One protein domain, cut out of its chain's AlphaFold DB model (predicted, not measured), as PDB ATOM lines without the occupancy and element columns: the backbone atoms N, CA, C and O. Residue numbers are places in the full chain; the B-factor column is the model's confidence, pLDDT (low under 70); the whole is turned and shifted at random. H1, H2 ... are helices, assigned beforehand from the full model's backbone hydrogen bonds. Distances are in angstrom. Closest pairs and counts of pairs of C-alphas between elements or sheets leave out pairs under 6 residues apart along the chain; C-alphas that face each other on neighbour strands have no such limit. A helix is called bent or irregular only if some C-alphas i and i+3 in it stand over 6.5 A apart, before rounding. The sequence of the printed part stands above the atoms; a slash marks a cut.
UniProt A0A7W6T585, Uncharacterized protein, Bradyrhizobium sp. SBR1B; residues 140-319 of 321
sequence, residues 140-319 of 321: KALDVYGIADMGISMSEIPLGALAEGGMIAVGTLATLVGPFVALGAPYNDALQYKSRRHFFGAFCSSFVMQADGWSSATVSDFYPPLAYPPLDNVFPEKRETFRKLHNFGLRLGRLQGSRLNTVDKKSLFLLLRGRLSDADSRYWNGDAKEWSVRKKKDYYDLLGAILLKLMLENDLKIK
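Overview. This is residues 140 to 319 of the 321 residues of an uncharacterized protein of Bradyrhizobium sp. SBR1B (UniProt A0A7W6T585). Two long helices, H3 and H5, run side by side as the core, and a third long helix, H8, crosses H3 on the side away from H5. H4 packs on H3, H2 packs on H5 beside long loops, H6 stands crosswise to H8, and H7 lies far out beyond H6. The printed part has 180 residues with eight named helices, H1 to H8 along the chain, and no named strand; its class is all helix, with mostly crossed packing. It is compact, with a radius of gyration of the C-alphas of 16.7 A, and spans 51 by 36 by 34 A.

Arrangement. Start at H1, residues 140 to 143, which only just touches H5, residues 236 to 259, with 3 pairs of C-alphas within 8 A; the closest C-alphas are those of Ala 141 and Gln 256, 6.0 A apart. H2, residues 159 to 164, touches H5 at residues 241 to 245 alone, closest at the C-alphas of Ala 161 and Thr 241, 5.3 A. H3, residues 185 to 211, is a hub with H5, each touching three helices. H3 and H5 touch, closest at the C-alphas of Phe 207 and Gly 253, 3.9 A, the same way at a shallow tilt of 32 degrees, only just short of steep. H4, residues 216 to 222, touches H3, closest at the C-alphas of Ser 206 and Val 219, 6.2 A. H8, residues 293 to 319, touches H3 at a steep tilt of 46 degrees, opposite ways, closest at the C-alphas of Ser 205 and Gly 304, 4.5 A. H6, residues 262 to 273, touches H8 about perpendicular, at 88 degrees, closest at the C-alphas of Leu 272 and Leu 303, 6.1 A. H7, residues 278 to 283, touches no helix. In H2, H3, H4, H6 and H7 every O i to N i+4 pair is within hydrogen-bond range; H5 has 17 of 20, H8 has 22 of 23, and H1 is too short for such a pair.

Along the chain. Find C-alpha 140 at (38.833, 60.706, 295.928), where H1 begins. H3 runs 36.7 A from C-alpha 185 at (24.692, 67.532, 322.899). H5 runs 35.8 A and is irregular, with C-alphas 237 and 240 7.5 A apart. H6 runs 16.3 A. H8 runs 39.5 A to C-alpha 319 at (23.782, 68.563, 307.503).

Size, cuts and confidence. The C-alphas farthest apart, those of Ala 182 and Glu 290, are 52.2 A apart. The printed part has no cut. The links H1 to H2, H2 to H3 and H4 to H5 are long. Look for pLDDT under 70 at residues 140 to 189 and 314 to 319.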
ATOM      1  N   LYS A 140      37.925  61.805 296.296       57.47
ATOM      2  CA  LYS A 140      38.833  60.706 295.928       57.47
ATOM      3  C   LYS A 140      40.025  60.579 296.877       57.47
ATOM      4  O   LYS A 140      40.385  59.467 297.244       57.47
ATOM      5  N   ALA A 141      40.627  61.682 297.321       52.09
ATOM      6  CA  ALA A 141      41.718  61.635 298.298       52.09
ATOM      7  C   ALA A 141      41.277  61.067 299.663       52.09
ATOM      8  O   ALA A 141      42.106  60.535 300.406       52.09
ATOM      9  N   LEU A 142      39.984  61.163 299.988       55.75
ATOM     10  CA  LEU A 142      39.376  60.590 301.191       55.75
ATOM     11  C   LEU A 142      38.835  59.162 300.954       55.75
ATOM     12  O   LEU A 142      38.832  58.355 301.887       55.75
ATOM     13  N   ASP A 143      38.454  58.827 299.718       50.81
ATOM     14  CA  ASP A 143      37.770  57.576 299.363       50.81
ATOM     15  C   ASP A 143      38.675  56.475 298.786       50.81
ATOM     16  O   ASP A 143      38.401  55.297 299.002       50.81
ATOM     17  N   VAL A 144      39.761  56.806 298.077       39.81
ATOM     18  CA  VAL A 144      40.381  55.870 297.110       39.81
ATOM     19  C   VAL A 144      41.206  54.733 297.723       39.81
ATOM     20  O   VAL A 144      41.494  53.769 297.030       39.81
ATOM     21  N   TYR A 145      41.533  54.748 299.014       38.66
ATOM     22  CA  TYR A 145      42.090  53.555 299.668       38.66
ATOM     23  C   TYR A 145      41.670  53.527 301.122       38.66
ATOM     24  O   TYR A 145      42.255  54.203 301.978       38.66
ATOM     25  N   GLY A 146      40.638  52.733 301.373       44.03
ATOM     26  CA  GLY A 146      40.164  52.420 302.700       44.03
ATOM     27  C   GLY A 146      41.286  51.971 303.628       44.03
ATOM     28  O   GLY A 146      42.266  51.349 303.218       44.03
ATOM     29  N   ILE A 147      41.111  52.249 304.916       41.16
ATOM     30  CA  ILE A 147      41.996  51.805 306.006       41.16
ATOM     31  C   ILE A 147      42.232  50.275 305.947       41.16
ATOM     32  O   ILE A 147      43.245  49.790 306.440       41.16
ATOM     33  N   ALA A 148      41.341  49.535 305.277       37.19
ATOM     34  CA  ALA A 148      41.438  48.103 305.017       37.19
ATOM     35  C   ALA A 148      42.712  47.661 304.254       37.19
ATOM     36  O   ALA A 148      43.258  46.618 304.600       37.19
ATOM     37  N   ASP A 149      43.230  48.450 303.298       36.44
ATOM     38  CA  ASP A 149      44.443  48.100 302.520       36.44
ATOM     39  C   ASP A 149      45.753  48.613 303.154       36.44
ATOM     40  O   ASP A 149      46.852  48.269 302.717       36.44
ATOM     41  N   MET A 150      45.680  49.384 304.248       45.16
ATOM     42  CA  MET A 150      46.825  49.655 305.137       45.16
ATOM     43  C   MET A 150      47.067  48.462 306.077       45.16
ATOM     44  O   MET A 150      47.162  48.611 307.297       45.16
ATOM     45  N   GLY A 151      47.141  47.267 305.485       31.14
ATOM     46  CA  GLY A 151      47.236  45.988 306.172       31.14
ATOM     47  C   GLY A 151      48.248  45.998 307.319       31.14
ATOM     48  O   GLY A 151      49.421  46.311 307.123       31.14
ATOM     49  N   ILE A 152      47.753  45.647 308.513       34.53
ATOM     50  CA  ILE A 152      48.439  45.001 309.654       34.53
ATOM     51  C   ILE A 152      49.638  45.753 310.291       34.53
ATOM     52  O   ILE A 152      49.971  45.499 311.441       34.53
ATOM     53  N   SER A 153      50.224  46.766 309.652       36.09
ATOM     54  CA  SER A 153      51.350  47.564 310.179       36.09
ATOM     55  C   SER A 153      50.920  48.838 310.926       36.09
ATOM     56  O   SER A 153      51.749  49.668 311.304       36.09
ATOM     57  N   MET A 154      49.614  49.018 311.147       39.62
ATOM     58  CA  MET A 154      49.029  50.093 311.960       39.62
ATOM     59  C   MET A 154      48.384  49.564 313.252       39.62
ATOM     60  O   MET A 154      47.374  50.094 313.706       39.62
ATOM     61  N   SER A 155      48.989  48.547 313.875       41.19
ATOM     62  CA  SER A 155      48.553  47.925 315.140       41.19
ATOM     63  C   SER A 155      48.448  48.878 316.346       41.19
ATOM     64  O   SER A 155      48.046  48.452 317.423       41.19
ATOM     65  N   GLU A 156      48.802  50.156 316.193       42.38
ATOM     66  CA  GLU A 156      48.863  51.131 317.285       42.38
ATOM     67  C   GLU A 156      47.850  52.269 317.190       42.38
ATOM     68  O   GLU A 156      47.784  53.082 318.111       42.38
ATOM     69  N   ILE A 157      47.051  52.364 316.122       52.66
ATOM     70  CA  ILE A 157      45.909  53.281 316.156       52.66
ATOM     71  C   ILE A 157      44.860  52.575 317.002       52.66
ATOM     72  O   ILE A 157      44.262  51.606 316.529       52.66
ATOM     73  N   PRO A 158      44.613  53.002 318.253       52.53
ATOM     74  CA  PRO A 158      43.570  52.374 319.021       52.53
ATOM     75  C   PRO A 158      42.290  52.780 318.304       52.53
ATOM     76  O   PRO A 158      41.957  53.963 318.266       52.53
ATOM     77  N   LEU A 159      41.559  51.816 317.753       54.94
ATOM     78  CA  LEU A 159      40.160  52.010 317.365       54.94
ATOM     79  C   LEU A 159      39.395  52.765 318.467       54.94
ATOM     80  O   LEU A 159      38.558  53.605 318.159       54.94
ATOM     81  N   GLY A 160      39.784  52.561 319.733       53.56
ATOM     82  CA  GLY A 160      39.360  53.355 320.884       53.56
ATOM     83  C   GLY A 160      39.584  54.866 320.752       53.56
ATOM     84  O   GLY A 160      38.667  55.611 321.034       53.56
ATOM     85  N   ALA A 161      40.725  55.361 320.261       55.66
ATOM     86  CA  ALA A 161      40.954  56.801 320.088       55.66
ATOM     87  C   ALA A 161      40.090  57.408 318.967       55.66
ATOM     88  O   ALA A 161      39.632  58.543 319.090       55.66
ATOM     89  N   LEU A 162      39.853  56.655 317.887       59.00
ATOM     90  CA  LEU A 162      38.920  57.067 316.836       59.00
ATOM     91  C   LEU A 162      37.489  57.096 317.393       59.00
ATOM     92  O   LEU A 162      36.840  58.138 317.341       59.00
ATOM     93  N   ALA A 163      37.047  56.011 318.035       56.34
ATOM     94  CA  ALA A 163      35.725  55.906 318.646       56.34
ATOM     95  C   ALA A 163      35.485  56.963 319.741       56.34
ATOM     96  O   ALA A 163      34.448  57.623 319.746       56.34
ATOM     97  N   GLU A 164      36.453  57.187 320.633       53.59
ATOM     98  CA  GLU A 164      36.392  58.199 321.695       53.59
ATOM     99  C   GLU A 164      36.367  59.633 321.161       53.59
ATOM    100  O   GLU A 164      35.790  60.509 321.801       53.59
ATOM    101  N   GLY A 165      36.994  59.882 320.008       53.91
ATOM    102  CA  GLY A 165      36.912  61.158 319.295       53.91
ATOM    103  C   GLY A 165      35.616  61.332 318.496       53.91
ATOM    104  O   GLY A 165      35.479  62.322 317.774       53.91
ATOM    105  N   GLY A 166      34.684  60.374 318.578       49.38
ATOM    106  CA  GLY A 166      33.450  60.364 317.791       49.38
ATOM    107  C   GLY A 166      33.680  60.097 316.301       49.38
ATOM    108  O   GLY A 166      32.867  60.505 315.477       49.38
ATOM    109  N   MET A 167      34.794  59.455 315.942       50.12
ATOM    110  CA  MET A 167      35.139  59.092 314.570       50.12
ATOM    111  C   MET A 167      35.019  57.576 314.400       50.12
ATOM    112  O   MET A 167      35.816  56.806 314.932       50.12
ATOM    113  N   ILE A 168      34.002  57.121 313.670       43.84
ATOM    114  CA  ILE A 168      33.795  55.687 313.459       43.84
ATOM    115  C   ILE A 168      34.693  55.227 312.305       43.84
ATOM    116  O   ILE A 168      34.583  55.694 311.173       43.84
ATOM    117  N   ALA A 169      35.604  54.299 312.591       39.03
ATOM    118  CA  ALA A 169      36.449  53.674 311.581       39.03
ATOM    119  C   ALA A 169      35.643  52.614 310.810       39.03
ATOM    120  O   ALA A 169      35.678  51.435 311.148       39.03
ATOM    121  N   VAL A 170      34.898  53.031 309.787       36.47
ATOM    122  CA  VAL A 170      34.198  52.130 308.866       36.47
ATOM    123  C   VAL A 170      34.780  52.331 307.472       36.47
ATOM    124  O   VAL A 170      34.300  53.133 306.691       36.47
ATOM    125  N   GLY A 171      35.836  51.593 307.141       35.59
ATOM    126  CA  GLY A 171      36.226  51.324 305.752       35.59
ATOM    127  C   GLY A 171      36.789  52.471 304.898       35.59
ATOM    128  O   GLY A 171      37.644  52.179 304.076       35.59
ATOM    129  N   THR A 172      36.443  53.742 305.092       42.28
ATOM    130  CA  THR A 172      36.922  54.893 304.294       42.28
ATOM    131  C   THR A 172      36.985  56.156 305.147       42.28
ATOM    132  O   THR A 172      36.261  56.269 306.134       42.28
ATOM    133  N   LEU A 173      37.854  57.131 304.824       39.19
ATOM    134  CA  LEU A 173      37.879  58.391 305.596       39.19
ATOM    135  C   LEU A 173      36.521  59.117 305.555       39.19
ATOM    136  O   LEU A 173      36.252  59.911 306.457       39.19
ATOM    137  N   ALA A 174      35.654  58.813 304.580       37.62
ATOM    138  CA  ALA A 174      34.270  59.275 304.528       37.62
ATOM    139  C   ALA A 174      33.461  58.959 305.806       37.62
ATOM    140  O   ALA A 174      32.534  59.695 306.140       37.62
ATOM    141  N   THR A 175      33.837  57.944 306.597       40.62
ATOM    142  CA  THR A 175      33.140  57.598 307.851       40.62
ATOM    143  C   THR A 175      33.756  58.203 309.111       40.62
ATOM    144  O   THR A 175      33.229  57.997 310.205       40.62
ATOM    145  N   LEU A 176      34.782  59.061 308.995       39.69
ATOM    146  CA  LEU A 176      35.220  59.927 310.109       39.69
ATOM    147  C   LEU A 176      34.122  60.929 310.551       39.69
ATOM    148  O   LEU A 176      34.322  61.740 311.455       39.69
ATOM    149  N   VAL A 177      32.937  60.838 309.938       44.75
ATOM    150  CA  VAL A 177      31.689  61.543 310.238       44.75
ATOM    151  C   VAL A 177      30.594  60.582 310.762       44.75
ATOM    152  O   VAL A 177      29.412  60.757 310.488       44.75
ATOM    153  N   GLY A 178      30.946  59.536 311.512       33.81
ATOM    154  CA  GLY A 178      29.953  58.634 312.116       33.81
ATOM    155  C   GLY A 178      29.115  59.277 313.250       33.81
ATOM    156  O   GLY A 178      29.626  60.142 313.966       33.81
ATOM    157  N   PRO A 179      27.834  58.888 313.445       37.72
ATOM    158  CA  PRO A 179      26.944  59.505 314.432       37.72
ATOM    159  C   PRO A 179      27.087  58.947 315.871       37.72
ATOM    160  O   PRO A 179      27.041  57.746 316.105       37.72
ATOM    161  N   PHE A 180      27.215  59.906 316.796       39.94
ATOM    162  CA  PHE A 180      27.031  60.030 318.261       39.94
ATOM    163  C   PHE A 180      26.771  58.824 319.199       39.94
ATOM    164  O   PHE A 180      25.778  58.109 319.078       39.94
ATOM    165  N   VAL A 181      27.550  58.785 320.298       33.28
ATOM    166  CA  VAL A 181      27.192  58.178 321.599       33.28
ATOM    167  C   VAL A 181      26.684  59.280 322.541       33.28
ATOM    168  O   VAL A 181      27.322  60.321 322.687       33.28
ATOM    169  N   ALA A 182      25.517  59.072 323.152       30.03
ATOM    170  CA  ALA A 182      24.761  60.069 323.912       30.03
ATOM    171  C   ALA A 182      25.405  60.462 325.261       30.03
ATOM    172  O   ALA A 182      25.238  59.781 326.269       30.03
ATOM    173  N   LEU A 183      26.068  61.619 325.276       34.84
ATOM    174  CA  LEU A 183      26.301  62.499 326.429       34.84
ATOM    175  C   LEU A 183      25.932  63.924 325.953       34.84
ATOM    176  O   LEU A 183      25.883  64.157 324.748       34.84
ATOM    177  N   GLY A 184      25.546  64.847 326.841       40.00
ATOM    178  CA  GLY A 184      24.829  66.093 326.483       40.00
ATOM    179  C   GLY A 184      25.319  66.800 325.202       40.00
ATOM    180  O   GLY A 184      26.511  67.071 325.063       40.00
ATOM    181  N   ALA A 185      24.396  67.104 324.277       54.16
ATOM    182  CA  ALA A 185      24.692  67.532 322.899       54.16
ATOM    183  C   ALA A 185      25.805  68.602 322.757       54.16
ATOM    184  O   ALA A 185      26.705  68.389 321.948       54.16
ATOM    185  N   PRO A 186      25.868  69.669 323.584       58.06
ATOM    186  CA  PRO A 186      26.912  70.692 323.443       58.06
ATOM    187  C   PRO A 186      28.329  70.205 323.788       58.06
ATOM    188  O   PRO A 186      29.300  70.628 323.160       58.06
ATOM    189  N   TYR A 187      28.468  69.322 324.786       66.38
ATOM    190  CA  TYR A 187      29.765  68.751 325.176       66.38
ATOM    191  C   TYR A 187      30.304  67.857 324.055       66.38
ATOM    192  O   TYR A 187      31.470  67.967 323.669       66.38
ATOM    193  N   ASN A 188      29.425  67.033 323.481       64.44
ATOM    194  CA  ASN A 188      29.758  66.165 322.359       64.44
ATOM    195  C   ASN A 188      30.122  66.954 321.096       64.44
ATOM    196  O   ASN A 188      31.105  66.613 320.442       64.44
ATOM    197  N   ASP A 189      29.398  68.030 320.786       66.50
ATOM    198  CA  ASP A 189      29.693  68.876 319.626       66.50
ATOM    199  C   ASP A 189      31.061  69.558 319.757       66.50
ATOM    200  O   ASP A 189      31.852  69.576 318.810       66.50
ATOM    201  N   ALA A 190      31.388  70.068 320.950       72.62
ATOM    202  CA  ALA A 190      32.686  70.680 321.218       72.62
ATOM    203  C   ALA A 190      33.835  69.656 321.153       72.62
ATOM    204  O   ALA A 190      34.878  69.938 320.551       72.62
ATOM    205  N   LEU A 191      33.647  68.456 321.713       74.50
ATOM    206  CA  LEU A 191      34.627  67.371 321.630       74.50
ATOM    207  C   LEU A 191      34.827  66.902 320.181       74.50
ATOM    208  O   LEU A 191      35.964  66.703 319.744       74.50
ATOM    209  N   GLN A 192      33.744  66.770 319.414       72.12
ATOM    210  CA  GLN A 192      33.789  66.383 318.006       72.12
ATOM    211  C   GLN A 192      34.497  67.448 317.168       72.12
ATOM    212  O   GLN A 192      35.381  67.125 316.372       72.12
ATOM    213  N   TYR A 193      34.156  68.723 317.372       80.19
ATOM    214  CA  TYR A 193      34.818  69.841 316.708       80.19
ATOM    215  C   TYR A 193      36.330  69.819 316.961       80.19
ATOM    216  O   TYR A 193      37.115  69.916 316.014       80.19
ATOM    217  N   LYS A 194      36.758  69.621 318.217       82.62
ATOM    218  CA  LYS A 194      38.185  69.527 318.555       82.62
ATOM    219  C   LYS A 194      38.855  68.297 317.954       82.62
ATOM    220  O   LYS A 194      39.920  68.435 317.353       82.62
ATOM    221  N   SER A 195      38.230  67.126 318.051       80.19
ATOM    222  CA  SER A 195      38.749  65.875 317.477       80.19
ATOM    223  C   SER A 195      38.986  66.012 315.972       80.19
ATOM    224  O   SER A 195      40.083  65.737 315.479       80.19
ATOM    225  N   ARG A 196      37.993  66.552 315.255       80.19
ATOM    226  CA  ARG A 196      38.079  66.851 313.821       80.19
ATOM    227  C   ARG A 196      39.164  67.869 313.517       80.19
ATOM    228  O   ARG A 196      39.932  67.665 312.587       80.19
ATOM    229  N   ARG A 197      39.266  68.942 314.299       84.50
ATOM    230  CA  ARG A 197      40.296  69.966 314.098       84.50
ATOM    231  C   ARG A 197      41.708  69.400 314.266       84.50
ATOM    232  O   ARG A 197      42.572  69.727 313.459       84.50
ATOM    233  N   HIS A 198      41.939  68.545 315.264       86.56
ATOM    234  CA  HIS A 198      43.236  67.894 315.464       86.56
ATOM    235  C   HIS A 198      43.583  66.938 314.323       86.56
ATOM    236  O   HIS A 198      44.689  67.012 313.793       86.56
ATOM    237  N   PHE A 199      42.638  66.088 313.918       87.06
ATOM    238  CA  PHE A 199      42.845  65.157 312.814       87.06
ATOM    239  C   PHE A 199      43.012  65.880 311.470       87.06
ATOM    240  O   PHE A 199      44.051  65.759 310.820       87.06
ATOM    241  N   PHE A 200      42.007  66.656 311.052       85.44
ATOM    242  CA  PHE A 200      41.979  67.273 309.729       85.44
ATOM    243  C   PHE A 200      42.990  68.406 309.587       85.44
ATOM    244  O   PHE A 200      43.511  68.590 308.494       85.44
ATOM    245  N   GLY A 201      43.315  69.135 310.659       90.31
ATOM    246  CA  GLY A 201      44.380  70.138 310.613       90.31
ATOM    247  C   GLY A 201      45.721  69.503 310.244       90.31
ATOM    248  O   GLY A 201      46.354  69.906 309.274       90.31
ATOM    249  N   ALA A 202      46.100  68.441 310.956       93.19
ATOM    250  CA  ALA A 202      47.308  67.674 310.675       93.19
ATOM    251  C   ALA A 202      47.289  67.004 309.289       93.19
ATOM    252  O   ALA A 202      48.273  67.049 308.542       93.19
ATOM    253  N   PHE A 203      46.153  66.403 308.926       92.88
ATOM    254  CA  PHE A 203      45.947  65.815 307.608       92.88
ATOM    255  C   PHE A 203      46.170  66.843 306.501       92.88
ATOM    256  O   PHE A 203      47.021  66.619 305.650       92.88
ATOM    257  N   CYS A 204      45.481  67.987 306.531       94.12
ATOM    258  CA  CYS A 204      45.544  68.979 305.459       94.12
ATOM    259  C   CYS A 204      46.949  69.564 305.294       94.12
ATOM    260  O   CYS A 204      47.440  69.646 304.170       94.12
ATOM    261  N   SER A 205      47.619  69.918 306.397       94.94
ATOM    262  CA  SER A 205      48.982  70.463 306.358       94.94
ATOM    263  C   SER A 205      49.969  69.498 305.696       94.94
ATOM    264  O   SER A 205      50.691  69.866 304.770       94.94
ATOM    265  N   SER A 206      49.962  68.234 306.122       95.62
ATOM    266  CA  SER A 206      50.860  67.223 305.559       95.62
ATOM    267  C   SER A 206      50.461  66.784 304.145       95.62
ATOM    268  O   SER A 206      51.333  66.529 303.314       95.62
ATOM    269  N   PHE A 207      49.158  66.739 303.852       94.88
ATOM    270  CA  PHE A 207      48.605  66.372 302.553       94.88
ATOM    271  C   PHE A 207      49.006  67.350 301.462       94.88
ATOM    272  O   PHE A 207      49.556  66.918 300.453       94.88
ATOM    273  N   VAL A 208      48.777  68.652 301.660       96.25
ATOM    274  CA  VAL A 208      49.078  69.654 300.629       96.25
ATOM    275  C   VAL A 208      50.575  69.676 300.328       96.25
ATOM    276  O   VAL A 208      50.968  69.660 299.164       96.25
ATOM    277  N   MET A 209      51.422  69.642 301.358       96.38
ATOM    278  CA  MET A 209      52.870  69.648 301.160       96.38
ATOM    279  C   MET A 209      53.341  68.376 300.436       96.38
ATOM    280  O   MET A 209      54.102  68.443 299.476       96.38
ATOM    281  N   GLN A 210      52.836  67.202 300.816       95.94
ATOM    282  CA  GLN A 210      53.188  65.959 300.130       95.94
ATOM    283  C   GLN A 210      52.628  65.892 298.694       95.94
ATOM    284  O   GLN A 210      53.289  65.350 297.806       95.94
ATOM    285  N   ALA A 211      51.447  66.469 298.450       95.00
ATOM    286  CA  ALA A 211      50.841  66.596 297.126       95.00
ATOM    287  C   ALA A 211      51.660  67.494 296.188       95.00
ATOM    288  O   ALA A 211      51.725  67.210 294.993       95.00
ATOM    289  N   ASP A 212      52.346  68.512 296.713       95.50
ATOM    290  CA  ASP A 212      53.275  69.340 295.927       95.50
ATOM    291  C   ASP A 212      54.619  68.644 295.637       95.50
ATOM    292  O   ASP A 212      55.532  69.232 295.063       95.50
ATOM    293  N   GLY A 213      54.769  67.378 296.040       94.94
ATOM    294  CA  GLY A 213      55.944  66.562 295.739       94.94
ATOM    295  C   GLY A 213      57.082  66.660 296.756       94.94
ATOM    296  O   GLY A 213      58.173  66.161 296.480       94.94
ATOM    297  N   TRP A 214      56.859  67.252 297.932       95.06
ATOM    298  CA  TRP A 214      57.867  67.249 298.997       95.06
ATOM    299  C   TRP A 214      58.143  65.835 299.508       95.06
ATOM    300  O   TRP A 214      57.249  64.993 299.579       95.06
ATOM    301  N   SER A 215      59.389  65.561 299.901       95.62
ATOM    302  CA  SER A 215      59.734  64.269 300.499       95.62
ATOM    303  C   SER A 215      59.047  64.097 301.858       95.62
ATOM    304  O   SER A 215      58.887  65.064 302.606       95.62
ATOM    305  N   SER A 216      58.696  62.864 302.229       93.56
ATOM    306  CA  SER A 216      58.061  62.609 303.529       93.56
ATOM    307  C   SER A 216      58.949  62.980 304.720       93.56
ATOM    308  O   SER A 216      58.415  63.325 305.774       93.56
ATOM    309  N   ALA A 217      60.278  62.958 304.555       95.00
ATOM    310  CA  ALA A 217      61.220  63.460 305.554       95.00
ATOM    311  C   ALA A 217      61.023  64.966 305.761       95.00
ATOM    312  O   ALA A 217      60.704  65.394 306.864       95.00
ATOM    313  N   THR A 218      61.042  65.749 304.679       94.75
ATOM    314  CA  THR A 218      60.836  67.200 304.764       94.75
ATOM    315  C   THR A 218      59.456  67.565 305.310       94.75
ATOM    316  O   THR A 218      59.341  68.471 306.129       94.75
ATOM    317  N   VAL A 219      58.400  66.844 304.918       95.38
ATOM    318  CA  VAL A 219      57.061  67.060 305.497       95.38
ATOM    319  C   VAL A 219      57.059  66.765 307.004       95.38
ATOM    320  O   VAL A 219      56.381  67.455 307.758       95.38
ATOM    321  N   SER A 220      57.823  65.767 307.462       94.31
ATOM    322  CA  SER A 220      57.967  65.454 308.892       94.31
ATOM    323  C   SER A 220      58.759  66.514 309.653       94.31
ATOM    324  O   SER A 220      58.433  66.779 310.802       94.31
ATOM    325  N   ASP A 221      59.745  67.148 309.019       94.88
ATOM    326  CA  ASP A 221      60.501  68.247 309.629       94.88
ATOM    327  C   ASP A 221      59.619  69.489 309.827       94.88
ATOM    328  O   ASP A 221      59.713  70.177 310.842       94.88
ATOM    329  N   PHE A 222      58.727  69.770 308.870       93.50
ATOM    330  CA  PHE A 222      57.783  70.890 308.954       93.50
ATOM    331  C   PHE A 222      56.636  70.615 309.929       93.50
ATOM    332  O   PHE A 222      56.183  71.525 310.630       93.50
ATOM    333  N   TYR A 223      56.174  69.364 309.962       95.31
ATOM    334  CA  TYR A 223      55.046  68.903 310.763       95.31
ATOM    335  C   TYR A 223      55.436  67.650 311.553       95.31
ATOM    336  O   TYR A 223      55.026  66.533 311.206       95.31
ATOM    337  N   PRO A 224      56.252  67.811 312.608       94.94
ATOM    338  CA  PRO A 224      56.655  66.685 313.427       94.94
ATOM    339  C   PRO A 224      55.440  66.130 314.180       94.94
ATOM    340  O   PRO A 224      54.583  66.900 314.627       94.94
ATOM    341  N   PRO A 225      55.357  64.801 314.368       92.31
ATOM    342  CA  PRO A 225      54.385  64.220 315.278       92.31
ATOM    343  C   PRO A 225      54.479  64.865 316.661       92.31
ATOM    344  O   PRO A 225      55.569  65.096 317.190       92.31
ATOM    345  N   LEU A 226      53.331  65.115 317.278       90.38
ATOM    346  CA  LEU A 226      53.260  65.597 318.644       90.38
ATOM    347  C   LEU A 226      53.830  64.536 319.593       90.38
ATOM    348  O   LEU A 226      53.254  63.450 319.766       90.38
ATOM    349  N   ALA A 227      54.958  64.880 320.216       87.62
ATOM    350  CA  ALA A 227      55.599  64.078 321.253       87.62
ATOM    351  C   ALA A 227      54.763  64.055 322.542       87.62
ATOM    352  O   ALA A 227      54.659  63.020 323.192       87.62
ATOM    353  N   TYR A 228      54.106  65.175 322.858       86.38
ATOM    354  CA  TYR A 228      53.291  65.339 324.058       86.38
ATOM    355  C   TYR A 228      51.841  65.687 323.713       86.38
ATOM    356  O   TYR A 228      51.584  66.269 322.654       86.38
ATOM    357  N   PRO A 229      50.882  65.342 324.588       85.56
ATOM    358  CA  PRO A 229      49.493  65.721 324.392       85.56
ATOM    359  C   PRO A 229      49.327  67.246 324.317       85.56
ATOM    360  O   PRO A 229      49.930  67.951 325.131       85.56
ATOM    361  N   PRO A 230      48.524  67.780 323.376       83.38
ATOM    362  CA  PRO A 230      48.265  69.213 323.314       83.38
ATOM    363  C   PRO A 230      47.633  69.693 324.623       83.38
ATOM    364  O   PRO A 230      46.824  68.991 325.235       83.38
ATOM    365  N   LEU A 231      47.991  70.903 325.054       85.62
ATOM    366  CA  LEU A 231      47.347  71.532 326.201       85.62
ATOM    367  C   LEU A 231      45.900  71.860 325.838       85.62
ATOM    368  O   LEU A 231      45.631  72.718 325.002       85.62
ATOM    369  N   ASP A 232      44.971  71.165 326.486       82.75
ATOM    370  CA  ASP A 232      43.543  71.420 326.364       82.75
ATOM    371  C   ASP A 232      42.924  71.594 327.748       82.75
ATOM    372  O   ASP A 232      42.980  70.681 328.575       82.75
ATOM    373  N   ASN A 233      42.376  72.776 328.018       84.25
ATOM    374  CA  ASN A 233      41.742  73.087 329.302       84.25
ATOM    375  C   ASN A 233      40.265  72.678 329.343       84.25
ATOM    376  O   ASN A 233      39.686  72.644 330.420       84.25
ATOM    377  N   VAL A 234      39.659  72.391 328.187       84.00
ATOM    378  CA  VAL A 234      38.237  72.037 328.075       84.00
ATOM    379  C   VAL A 234      38.051  70.527 328.203       84.00
ATOM    380  O   VAL A 234      37.124  70.095 328.876       84.00
ATOM    381  N   PHE A 235      38.949  69.739 327.601       82.62
ATOM    382  CA  PHE A 235      38.932  68.270 327.657       82.62
ATOM    383  C   PHE A 235      40.312  67.715 328.050       82.62
ATOM    384  O   PHE A 235      40.995  67.091 327.223       82.62
ATOM    385  N   PRO A 236      40.792  67.977 329.279       87.44
ATOM    386  CA  PRO A 236      42.101  67.507 329.731       87.44
ATOM    387  C   PRO A 236      42.258  65.980 329.648       87.44
ATOM    388  O   PRO A 236      43.340  65.487 329.331       87.44
ATOM    389  N   GLU A 237      41.174  65.235 329.850       84.19
ATOM    390  CA  GLU A 237      41.098  63.778 329.751       84.19
ATOM    391  C   GLU A 237      41.232  63.252 328.313       84.19
ATOM    392  O   GLU A 237      41.599  62.095 328.113       84.19
ATOM    393  N   LYS A 238      40.986  64.093 327.297       83.25
ATOM    394  CA  LYS A 238      41.060  63.719 325.870       83.25
ATOM    395  C   LYS A 238      42.340  64.168 325.170       83.25
ATOM    396  O   LYS A 238      42.502  63.911 323.977       83.25
ATOM    397  N   ARG A 239      43.290  64.782 325.882       85.88
ATOM    398  CA  ARG A 239      44.540  65.283 325.279       85.88
ATOM    399  C   ARG A 239      45.323  64.185 324.557       85.88
ATOM    400  O   ARG A 239      45.807  64.402 323.450       85.88
ATOM    401  N   GLU A 240      45.432  62.997 325.149       84.12
ATOM    402  CA  GLU A 240      46.146  61.879 324.515       84.12
ATOM    403  C   GLU A 240      45.439  61.404 323.238       84.12
ATOM    404  O   GLU A 240      46.084  61.131 322.224       84.12
ATOM    405  N   THR A 241      44.106  61.391 323.244       80.94
ATOM    406  CA  THR A 241      43.294  61.117 322.054       80.94
ATOM    407  C   THR A 241      43.567  62.152 320.962       80.94
ATOM    408  O   THR A 241      43.860  61.777 319.830       80.94
ATOM    409  N   PHE A 242      43.594  63.447 321.289       84.38
ATOM    410  CA  PHE A 242      43.924  64.507 320.329       84.38
ATOM    411  C   PHE A 242      45.335  64.382 319.747       84.38
ATOM    412  O   PHE A 242      45.521  64.598 318.549       84.38
ATOM    413  N   ARG A 243      46.322  63.981 320.558       89.00
ATOM    414  CA  ARG A 243      47.690  63.695 320.096       89.00
ATOM    415  C   ARG A 243      47.710  62.569 319.067       89.00
ATOM    416  O   ARG A 243      48.294  62.721 317.995       89.00
ATOM    417  N   LYS A 244      47.044  61.451 319.379       82.69
ATOM    418  CA  LYS A 244      46.937  60.288 318.484       82.69
ATOM    419  C   LYS A 244      46.231  60.654 317.182       82.69
ATOM    420  O   LYS A 244      46.739  60.325 316.115       82.69
ATOM    421  N   LEU A 245      45.118  61.384 317.265       79.69
ATOM    422  CA  LEU A 245      44.378  61.864 316.097       79.69
ATOM    423  C   LEU A 245      45.221  62.785 315.216       79.69
ATOM    424  O   LEU A 245      45.242  62.605 314.001       79.69
ATOM    425  N   HIS A 246      45.952  63.728 315.811       89.56
ATOM    426  CA  HIS A 246      46.866  64.602 315.080       89.56
ATOM    427  C   HIS A 246      47.947  63.784 314.358       89.56
ATOM    428  O   HIS A 246      48.121  63.906 313.148       89.56
ATOM    429  N   ASN A 247      48.655  62.914 315.080       88.62
ATOM    430  CA  ASN A 247      49.752  62.124 314.515       88.62
ATOM    431  C   ASN A 247      49.267  61.175 313.414       88.62
ATOM    432  O   ASN A 247      49.951  60.975 312.406       88.62
ATOM    433  N   PHE A 248      48.066  60.625 313.581       84.19
ATOM    434  CA  PHE A 248      47.410  59.831 312.555       84.19
ATOM    435  C   PHE A 248      47.055  60.673 311.323       84.19
ATOM    436  O   PHE A 248      47.373  60.265 310.205       84.19
ATOM    437  N   GLY A 249      46.495  61.869 311.525       85.88
ATOM    438  CA  GLY A 249      46.236  62.846 310.468       85.88
ATOM    439  C   GLY A 249      47.489  63.153 309.647       85.88
ATOM    440  O   GLY A 249      47.448  63.028 308.427       85.88
ATOM    441  N   LEU A 250      48.630  63.434 310.296       92.06
ATOM    442  CA  LEU A 250      49.918  63.658 309.615       92.06
ATOM    443  C   LEU A 250      50.327  62.478 308.725       92.06
ATOM    444  O   LEU A 250      50.779  62.653 307.592       92.06
ATOM    445  N   ARG A 251      50.203  61.247 309.237       87.31
ATOM    446  CA  ARG A 251      50.585  60.043 308.488       87.31
ATOM    447  C   ARG A 251      49.670  59.823 307.285       87.31
ATOM    448  O   ARG A 251      50.177  59.535 306.201       87.31
ATOM    449  N   LEU A 252      48.360  59.981 307.466       83.06
ATOM    450  CA  LEU A 252      47.393  59.828 306.383       83.06
ATOM    451  C   LEU A 252      47.513  60.919 305.326       83.06
ATOM    452  O   LEU A 252      47.465  60.599 304.142       83.06
ATOM    453  N   GLY A 253      47.713  62.174 305.730       89.19
ATOM    454  CA  GLY A 253      47.886  63.274 304.790       89.19
ATOM    455  C   GLY A 253      49.089  63.034 303.883       89.19
ATOM    456  O   GLY A 253      48.953  63.101 302.664       89.19
ATOM    457  N   ARG A 254      50.230  62.603 304.441       92.94
ATOM    458  CA  ARG A 254      51.387  62.174 303.632       92.94
ATOM    459  C   ARG A 254      51.042  61.014 302.695       92.94
ATOM    460  O   ARG A 254      51.309  61.067 301.496       92.94
ATOM    461  N   LEU A 255      50.428  59.955 303.212       86.31
ATOM    462  CA  LEU A 255      50.120  58.800 302.373       86.31
ATOM    463  C   LEU A 255      49.237  59.198 301.180       86.31
ATOM    464  O   LEU A 255      49.571  58.875 300.044       86.31
ATOM    465  N   GLN A 256      48.166  59.954 301.419       84.88
ATOM    466  CA  GLN A 256      47.240  60.344 300.359       84.88
ATOM    467  C   GLN A 256      47.825  61.403 299.420       84.88
ATOM    468  O   GLN A 256      47.685  61.286 298.206       84.88
ATOM    469  N   GLY A 257      48.558  62.391 299.942       89.38
ATOM    470  CA  GLY A 257      49.175  63.431 299.115       89.38
ATOM    471  C   GLY A 257      50.171  62.854 298.104       89.38
ATOM    472  O   GLY A 257      50.214  63.285 296.952       89.38
ATOM    473  N   SER A 258      50.916  61.812 298.491       90.56
ATOM    474  CA  SER A 258      51.883  61.160 297.593       90.56
ATOM    475  C   SER A 258      51.237  60.367 296.451       90.56
ATOM    476  O   SER A 258      51.884  60.141 295.429       90.56
ATOM    477  N   ARG A 259      49.962  59.983 296.596       87.19
ATOM    478  CA  ARG A 259      49.219  59.160 295.630       87.19
ATOM    479  C   ARG A 259      48.529  59.956 294.527       87.19
ATOM    480  O   ARG A 259      48.096  59.355 293.548       87.19
ATOM    481  N   LEU A 260      48.425  61.280 294.651       84.25
ATOM    482  CA  LEU A 260      47.789  62.089 293.613       84.25
ATOM    483  C   LEU A 260      48.594  62.038 292.304       84.25
ATOM    484  O   LEU A 260      49.814  62.252 292.289       84.25
ATOM    485  N   ASN A 261      47.898  61.810 291.190       87.94
ATOM    486  CA  ASN A 261      48.489  61.946 289.862       87.94
ATOM    487  C   ASN A 261      48.685  63.436 289.502       87.94
ATOM    488  O   ASN A 261      48.226  64.344 290.198       87.94
ATOM    489  N   THR A 262      49.387  63.707 288.400       90.56
ATOM    490  CA  THR A 262      49.717  65.075 287.962       90.56
ATOM    491  C   THR A 262      48.484  65.943 287.694       90.56
ATOM    492  O   THR A 262      48.508  67.142 287.978       90.56
ATOM    493  N   VAL A 263      47.406  65.359 287.159       86.19
ATOM    494  CA  VAL A 263      46.166  66.084 286.843       86.19
ATOM    495  C   VAL A 263      45.461  66.496 288.132       86.19
ATOM    496  O   VAL A 263      45.130  67.670 288.294       86.19
ATOM    497  N   ASP A 264      45.319  65.572 289.080       84.19
ATOM    498  CA  ASP A 264      44.667  65.818 290.369       84.19
ATOM    499  C   ASP A 264      45.440  66.837 291.208       84.19
ATOM    500  O   ASP A 264      44.841  67.747 291.782       84.19
ATOM    501  N   LYS A 265      46.779  66.756 291.213       90.12
ATOM    502  CA  LYS A 265      47.645  67.763 291.850       90.12
ATOM    503  C   LYS A 265      47.383  69.151 291.280       90.12
ATOM    504  O   LYS A 265      47.149  70.093 292.034       90.12
ATOM    505  N   LYS A 266      47.382  69.289 289.950       88.81
ATOM    506  CA  LYS A 266      47.133  70.580 289.297       88.81
ATOM    507  C   LYS A 266      45.752  71.129 289.664       88.81
ATOM    508  O   LYS A 266      45.653  72.298 290.025       88.81
ATOM    509  N   SER A 267      44.717  70.292 289.614       85.88
ATOM    510  CA  SER A 267      43.348  70.673 289.985       85.88
ATOM    511  C   SER A 267      43.250  71.107 291.449       85.88
ATOM    512  O   SER A 267      42.672  72.155 291.736       85.88
ATOM    513  N   LEU A 268      43.878  70.366 292.368       90.44
ATOM    514  CA  LEU A 268      43.947  70.717 293.786       90.44
ATOM    515  C   LEU A 268      44.599  72.090 293.988       90.44
ATOM    516  O   LEU A 268      44.024  72.950 294.649       90.44
ATOM    517  N   PHE A 269      45.776  72.334 293.410       94.12
ATOM    518  CA  PHE A 269      46.473  73.607 293.611       94.12
ATOM    519  C   PHE A 269      45.795  74.785 292.914       94.12
ATOM    520  O   PHE A 269      45.854  75.894 293.442       94.12
ATOM    521  N   LEU A 270      45.126  74.570 291.779       91.06
ATOM    522  CA  LEU A 270      44.271  75.592 291.171       91.06
ATOM    523  C   LEU A 270      43.129  75.978 292.114       91.06
ATOM    524  O   LEU A 270      42.931  77.167 292.358       91.06
ATOM    525  N   LEU A 271      42.448  74.993 292.705       89.62
ATOM    526  CA  LEU A 271      41.393  75.234 293.688       89.62
ATOM    527  C   LEU A 271      41.927  75.994 294.907       89.62
ATOM    528  O   LEU A 271      41.369  77.022 295.278       89.62
ATOM    529  N   LEU A 272      43.005  75.507 295.531       93.62
ATOM    530  CA  LEU A 272      43.537  76.110 296.756       93.62
ATOM    531  C   LEU A 272      44.055  77.532 296.511       93.62
ATOM    532  O   LEU A 272      43.768  78.431 297.300       93.62
ATOM    533  N   ARG A 273      44.763  77.767 295.399       94.56
ATOM    534  CA  ARG A 273      45.253  79.107 295.034       94.56
ATOM    535  C   ARG A 273      44.120  80.050 294.639       94.56
ATOM    536  O   ARG A 273      44.187  81.221 294.984       94.56
ATOM    537  N   GLY A 274      43.061  79.543 294.009       93.44
ATOM    538  CA  GLY A 274      41.855  80.319 293.699       93.44
ATOM    539  C   GLY A 274      41.084  80.805 294.934       93.44
ATOM    540  O   GLY A 274      40.185  81.631 294.806       93.44
ATOM    541  N   ARG A 275      41.423  80.313 296.135       94.62
ATOM    542  CA  ARG A 275      40.847  80.753 297.417       94.62
ATOM    543  C   ARG A 275      41.750  81.707 298.203       94.62
ATOM    544  O   ARG A 275      41.347  82.146 299.279       94.62
ATOM    545  N   LEU A 276      42.949  82.010 297.706       94.31
ATOM    546  CA  LEU A 276      43.816  83.019 298.311       94.31
ATOM    547  C   LEU A 276      43.196  84.410 298.131       94.31
ATOM    548  O   LEU A 276      42.581  84.694 297.107       94.31
ATOM    549  N   SER A 277      43.391  85.297 299.107       94.44
ATOM    550  CA  SER A 277      43.072  86.714 298.909       94.44
ATOM    551  C   SER A 277      44.015  87.345 297.872       94.44
ATOM    552  O   SER A 277      45.093  86.816 297.591       94.44
ATOM    553  N   ASP A 278      43.668  88.516 297.333       95.00
ATOM    554  CA  ASP A 278      44.563  89.257 296.428       95.00
ATOM    555  C   ASP A 278      45.878  89.673 297.107       95.00
ATOM    556  O   ASP A 278      46.923  89.813 296.464       95.00
ATOM    557  N   ALA A 279      45.841  89.913 298.420       94.94
ATOM    558  CA  ALA A 279      47.033  90.217 299.204       94.94
ATOM    559  C   ALA A 279      47.928  88.976 299.333       94.94
ATOM    560  O   ALA A 279      49.122  89.053 299.036       94.94
ATOM    561  N   ASP A 280      47.339  87.829 299.679       94.56
ATOM    562  CA  ASP A 280      48.053  86.554 299.776       94.56
ATOM    563  C   ASP A 280      48.632  86.147 298.421       94.56
ATOM    564  O   ASP A 280      49.816  85.841 298.318       94.56
ATOM    565  N   SER A 281      47.837  86.216 297.353       93.44
ATOM    566  CA  SER A 281      48.274  85.865 295.996       93.44
ATOM    567  C   SER A 281      49.500  86.669 295.556       93.44
ATOM    568  O   SER A 281      50.395  86.128 294.911       93.44
ATOM    569  N   ARG A 282      49.585  87.950 295.948       94.00
ATOM    570  CA  ARG A 282      50.771  88.786 295.701       94.00
ATOM    571  C   ARG A 282      51.953  88.400 296.587       94.00
ATOM    572  O   ARG A 282      53.078  88.340 296.095       94.00
ATOM    573  N   TYR A 283      51.716  88.127 297.867       94.75
ATOM    574  CA  TYR A 283      52.765  87.750 298.818       94.75
ATOM    575  C   TYR A 283      53.428  86.401 298.468       94.75
ATOM    576  O   TYR A 283      54.654  86.242 298.574       94.75
ATOM    577  N   TRP A 284      52.623  85.447 297.995       93.38
ATOM    578  CA  TRP A 284      53.024  84.091 297.605       93.38
ATOM    579  C   TRP A 284      53.352  83.947 296.112       93.38
ATOM    580  O   TRP A 284      53.357  82.833 295.593       93.38
ATOM    581  N   ASN A 285      53.621  85.048 295.406       90.12
ATOM    582  CA  ASN A 285      54.100  85.002 294.026       90.12
ATOM    583  C   ASN A 285      55.619  84.705 293.961       90.12
ATOM    584  O   ASN A 285      56.350  84.883 294.942       90.12
ATOM    585  N   GLY A 286      56.098  84.282 292.789       90.81
ATOM    586  CA  GLY A 286      57.505  83.985 292.500       90.81
ATOM    587  C   GLY A 286      57.850  82.493 292.515       90.81
ATOM    588  O   GLY A 286      56.982  81.639 292.698       90.81
ATOM    589  N   ASP A 287      59.131  82.175 292.306       89.00
ATOM    590  CA  ASP A 287      59.608  80.792 292.343       89.00
ATOM    591  C   ASP A 287      59.682  80.299 293.795       89.00
ATOM    592  O   ASP A 287      60.456  80.800 294.614       89.00
ATOM    593  N   ALA A 288      58.883  79.278 294.111       87.19
ATOM    594  CA  ALA A 288      58.877  78.647 295.423       87.19
ATOM    595  C   ALA A 288      60.257  78.099 295.821       87.19
ATOM    596  O   ALA A 288      60.532  77.962 297.010       87.19
ATOM    597  N   LYS A 289      61.159  77.818 294.872       86.50
ATOM    598  CA  LYS A 289      62.530  77.375 295.171       86.50
ATOM    599  C   LYS A 289      63.329  78.430 295.930       86.50
ATOM    600  O   LYS A 289      64.048  78.064 296.860       86.50
ATOM    601  N   GLU A 290      63.129  79.704 295.604       93.75
ATOM    602  CA  GLU A 290      63.839  80.850 296.187       93.75
ATOM    603  C   GLU A 290      63.301  81.252 297.565       93.75
ATOM    604  O   GLU A 290      63.916  82.030 298.293       93.75
ATOM    605  N   TRP A 291      62.142  80.721 297.960       95.06
ATOM    606  CA  TRP A 291      61.554  81.046 299.250       95.06
ATOM    607  C   TRP A 291      62.376  80.475 300.407       95.06
ATOM    608  O   TRP A 291      62.827  79.321 300.382       95.06
ATOM    609  N   SER A 292      62.490  81.271 301.473       95.88
ATOM    610  CA  SER A 292      63.026  80.805 302.751       95.88
ATOM    611  C   SER A 292      62.192  79.640 303.295       95.88
ATOM    612  O   SER A 292      61.004  79.503 302.988       95.88
ATOM    613  N   VAL A 293      62.799  78.802 304.140       93.31
ATOM    614  CA  VAL A 293      62.116  77.661 304.783       93.31
ATOM    615  C   VAL A 293      60.852  78.118 305.516       93.31
ATOM    616  O   VAL A 293      59.793  77.516 305.358       93.31
ATOM    617  N   ARG A 294      60.935  79.239 306.242       94.38
ATOM    618  CA  ARG A 294      59.787  79.838 306.930       94.38
ATOM    619  C   ARG A 294      58.692  80.264 305.954       94.38
ATOM    620  O   ARG A 294      57.543  79.899 306.157       94.38
ATOM    621  N   LYS A 295      59.049  80.954 304.862       95.31
ATOM    622  CA  LYS A 295      58.078  81.375 303.842       95.31
ATOM    623  C   LYS A 295      57.373  80.163 303.215       95.31
ATOM    624  O   LYS A 295      56.157  80.169 303.076       95.31
ATOM    625  N   LYS A 296      58.103  79.086 302.909       94.69
ATOM    626  CA  LYS A 296      57.507  77.823 302.433       94.69
ATOM    627  C   LYS A 296      56.516  77.249 303.441       94.69
ATOM    628  O   LYS A 296      55.425  76.849 303.053       94.69
ATOM    629  N   LYS A 297      56.879  77.233 304.726       94.50
ATOM    630  CA  LYS A 297      56.019  76.692 305.784       94.50
ATOM    631  C   LYS A 297      54.723  77.483 305.887       94.50
ATOM    632  O   LYS A 297      53.652  76.894 305.832       94.50
ATOM    633  N   ASP A 298      54.842  78.801 305.979       95.69
ATOM    634  CA  ASP A 298      53.702  79.700 306.125       95.69
ATOM    635  C   ASP A 298      52.750  79.590 304.909       95.69
ATOM    636  O   ASP A 298      51.530  79.610 305.071       95.69
ATOM    637  N   TYR A 299      53.291  79.367 303.702       96.44
ATOM    638  CA  TYR A 299      52.493  79.091 302.502       96.44
ATOM    639  C   TYR A 299      51.681  77.794 302.610       96.44
ATOM    640  O   TYR A 299      50.470  77.802 302.389       96.44
ATOM    641  N   TYR A 300      52.321  76.671 302.954       96.38
ATOM    642  CA  TYR A 300      51.616  75.389 303.072       96.38
ATOM    643  C   TYR A 300      50.667  75.347 304.270       96.38
ATOM    644  O   TYR A 300      49.619  74.709 304.177       96.38
ATOM    645  N   ASP A 301      50.965  76.072 305.350       96.19
ATOM    646  CA  ASP A 301      50.035  76.272 306.464       96.19
ATOM    647  C   ASP A 301      48.762  76.982 305.992       96.19
ATOM    648  O   ASP A 301      47.655  76.549 306.321       96.19
ATOM    649  N   LEU A 302      48.903  78.025 305.168       96.75
ATOM    650  CA  LEU A 302      47.767  78.737 304.588       96.75
ATOM    651  C   LEU A 302      46.948  77.839 303.654       96.75
ATOM    652  O   LEU A 302      45.725  77.763 303.788       96.75
ATOM    653  N   LEU A 303      47.599  77.116 302.737       96.62
ATOM    654  CA  LEU A 303      46.894  76.196 301.840       96.62
ATOM    655  C   LEU A 303      46.212  75.050 302.604       96.62
ATOM    656  O   LEU A 303      45.081  74.681 302.283       96.62
ATOM    657  N   GLY A 304      46.866  74.513 303.637       95.88
ATOM    658  CA  GLY A 304      46.295  73.510 304.533       95.88
ATOM    659  C   GLY A 304      45.075  74.042 305.289       95.88
ATOM    660  O   GLY A 304      44.072  73.339 305.401       95.88
ATOM    661  N   ALA A 305      45.105  75.299 305.742       95.25
ATOM    662  CA  ALA A 305      43.963  75.952 306.383       95.25
ATOM    663  C   ALA A 305      42.789  76.172 305.413       95.25
ATOM    664  O   ALA A 305      41.633  75.973 305.796       95.25
ATOM    665  N   ILE A 306      43.068  76.533 304.155       94.44
ATOM    666  CA  ILE A 306      42.053  76.628 303.096       94.44
ATOM    667  C   ILE A 306      41.412  75.258 302.852       94.44
ATOM    668  O   ILE A 306      40.185  75.157 302.844       94.44
ATOM    669  N   LEU A 307      42.218  74.201 302.702       92.88
ATOM    670  CA  LEU A 307      41.711  72.841 302.509       92.88
ATOM    671  C   LEU A 307      40.856  72.385 303.699       92.88
ATOM    672  O   LEU A 307      39.747  71.894 303.502       92.88
ATOM    673  N   LEU A 308      41.324  72.623 304.928       89.69
ATOM    674  CA  LEU A 308      40.580  72.323 306.152       89.69
ATOM    675  C   LEU A 308      39.215  73.018 306.157       89.69
ATOM    676  O   LEU A 308      38.204  72.394 306.472       89.69
ATOM    677  N   LYS A 309      39.177  74.303 305.793       89.56
ATOM    678  CA  LYS A 309      37.932  75.069 305.706       89.56
ATOM    679  C   LYS A 309      36.979  74.463 304.674       89.56
ATOM    680  O   LYS A 309      35.821  74.238 305.007       89.56
ATOM    681  N   LEU A 310      37.465  74.122 303.478       83.88
ATOM    682  CA  LEU A 310      36.656  73.470 302.439       83.88
ATOM    683  C   LEU A 310      36.073  72.131 302.913       83.88
ATOM    684  O   LEU A 310      34.898  71.856 302.676       83.88
ATOM    685  N   MET A 311      36.868  71.322 303.619       81.06
ATOM    686  CA  MET A 311      36.419  70.037 304.161       81.06
ATOM    687  C   MET A 311      35.348  70.207 305.246       81.06
ATOM    688  O   MET A 311      34.349  69.490 305.244       81.06
ATOM    689  N   LEU A 312      35.522  71.168 306.158       77.19
ATOM    690  CA  LEU A 312      34.579  71.397 307.258       77.19
ATOM    691  C   LEU A 312      33.296  72.127 306.815       77.19
ATOM    692  O   LEU A 312      32.224  71.850 307.349       77.19
ATOM    693  N   GLU A 313      33.373  73.044 305.848       73.38
ATOM    694  CA  GLU A 313      32.203  73.767 305.326       73.38
ATOM    695  C   GLU A 313      31.295  72.880 304.469       73.38
ATOM    696  O   GLU A 313      30.071  73.030 304.511       73.38
ATOM    697  N   ASN A 314      31.868  71.936 303.718       62.50
ATOM    698  CA  ASN A 314      31.078  70.970 302.956       62.50
ATOM    699  C   ASN A 314      30.274  70.040 303.877       62.50
ATOM    700  O   ASN A 314      29.112  69.764 303.586       62.50
ATOM    701  N   ASP A 315      30.831  69.648 305.026       51.50
ATOM    702  CA  ASP A 315      30.111  68.854 306.031       51.50
ATOM    703  C   ASP A 315      28.890  69.604 306.601       51.50
ATOM    704  O   ASP A 315      27.817  69.031 306.791       51.50
ATOM    705  N   LEU A 316      29.006  70.922 306.807       38.09
ATOM    706  CA  LEU A 316      27.891  71.756 307.275       38.09
ATOM    707  C   LEU A 316      26.768  71.881 306.236       38.09
ATOM    708  O   LEU A 316      25.595  71.905 306.606       38.09
ATOM    709  N   LYS A 317      27.103  71.931 304.941       40.25
ATOM    710  CA  LYS A 317      26.100  71.983 303.864       40.25
ATOM    711  C   LYS A 317      25.344  70.667 303.690       40.25
ATOM    712  O   LYS A 317      24.182  70.709 303.298       40.25
ATOM    713  N   ILE A 318      25.978  69.532 303.989       37.94
ATOM    714  CA  ILE A 318      25.333  68.210 303.965       37.94
ATOM    715  C   ILE A 318      24.354  68.065 305.139       37.94
ATOM    716  O   ILE A 318      23.286  67.498 304.962       37.94
ATOM    717  N   LYS A 319      24.661  68.631 306.315       34.41
ATOM    718  CA  LYS A 319      23.782  68.563 307.503       34.41
ATOM    719  C   LYS A 319      22.553  69.481 307.465       34.41
ATOM    720  O   LYS A 319      21.646  69.293 308.269       34.41
TER     721      LYS A 319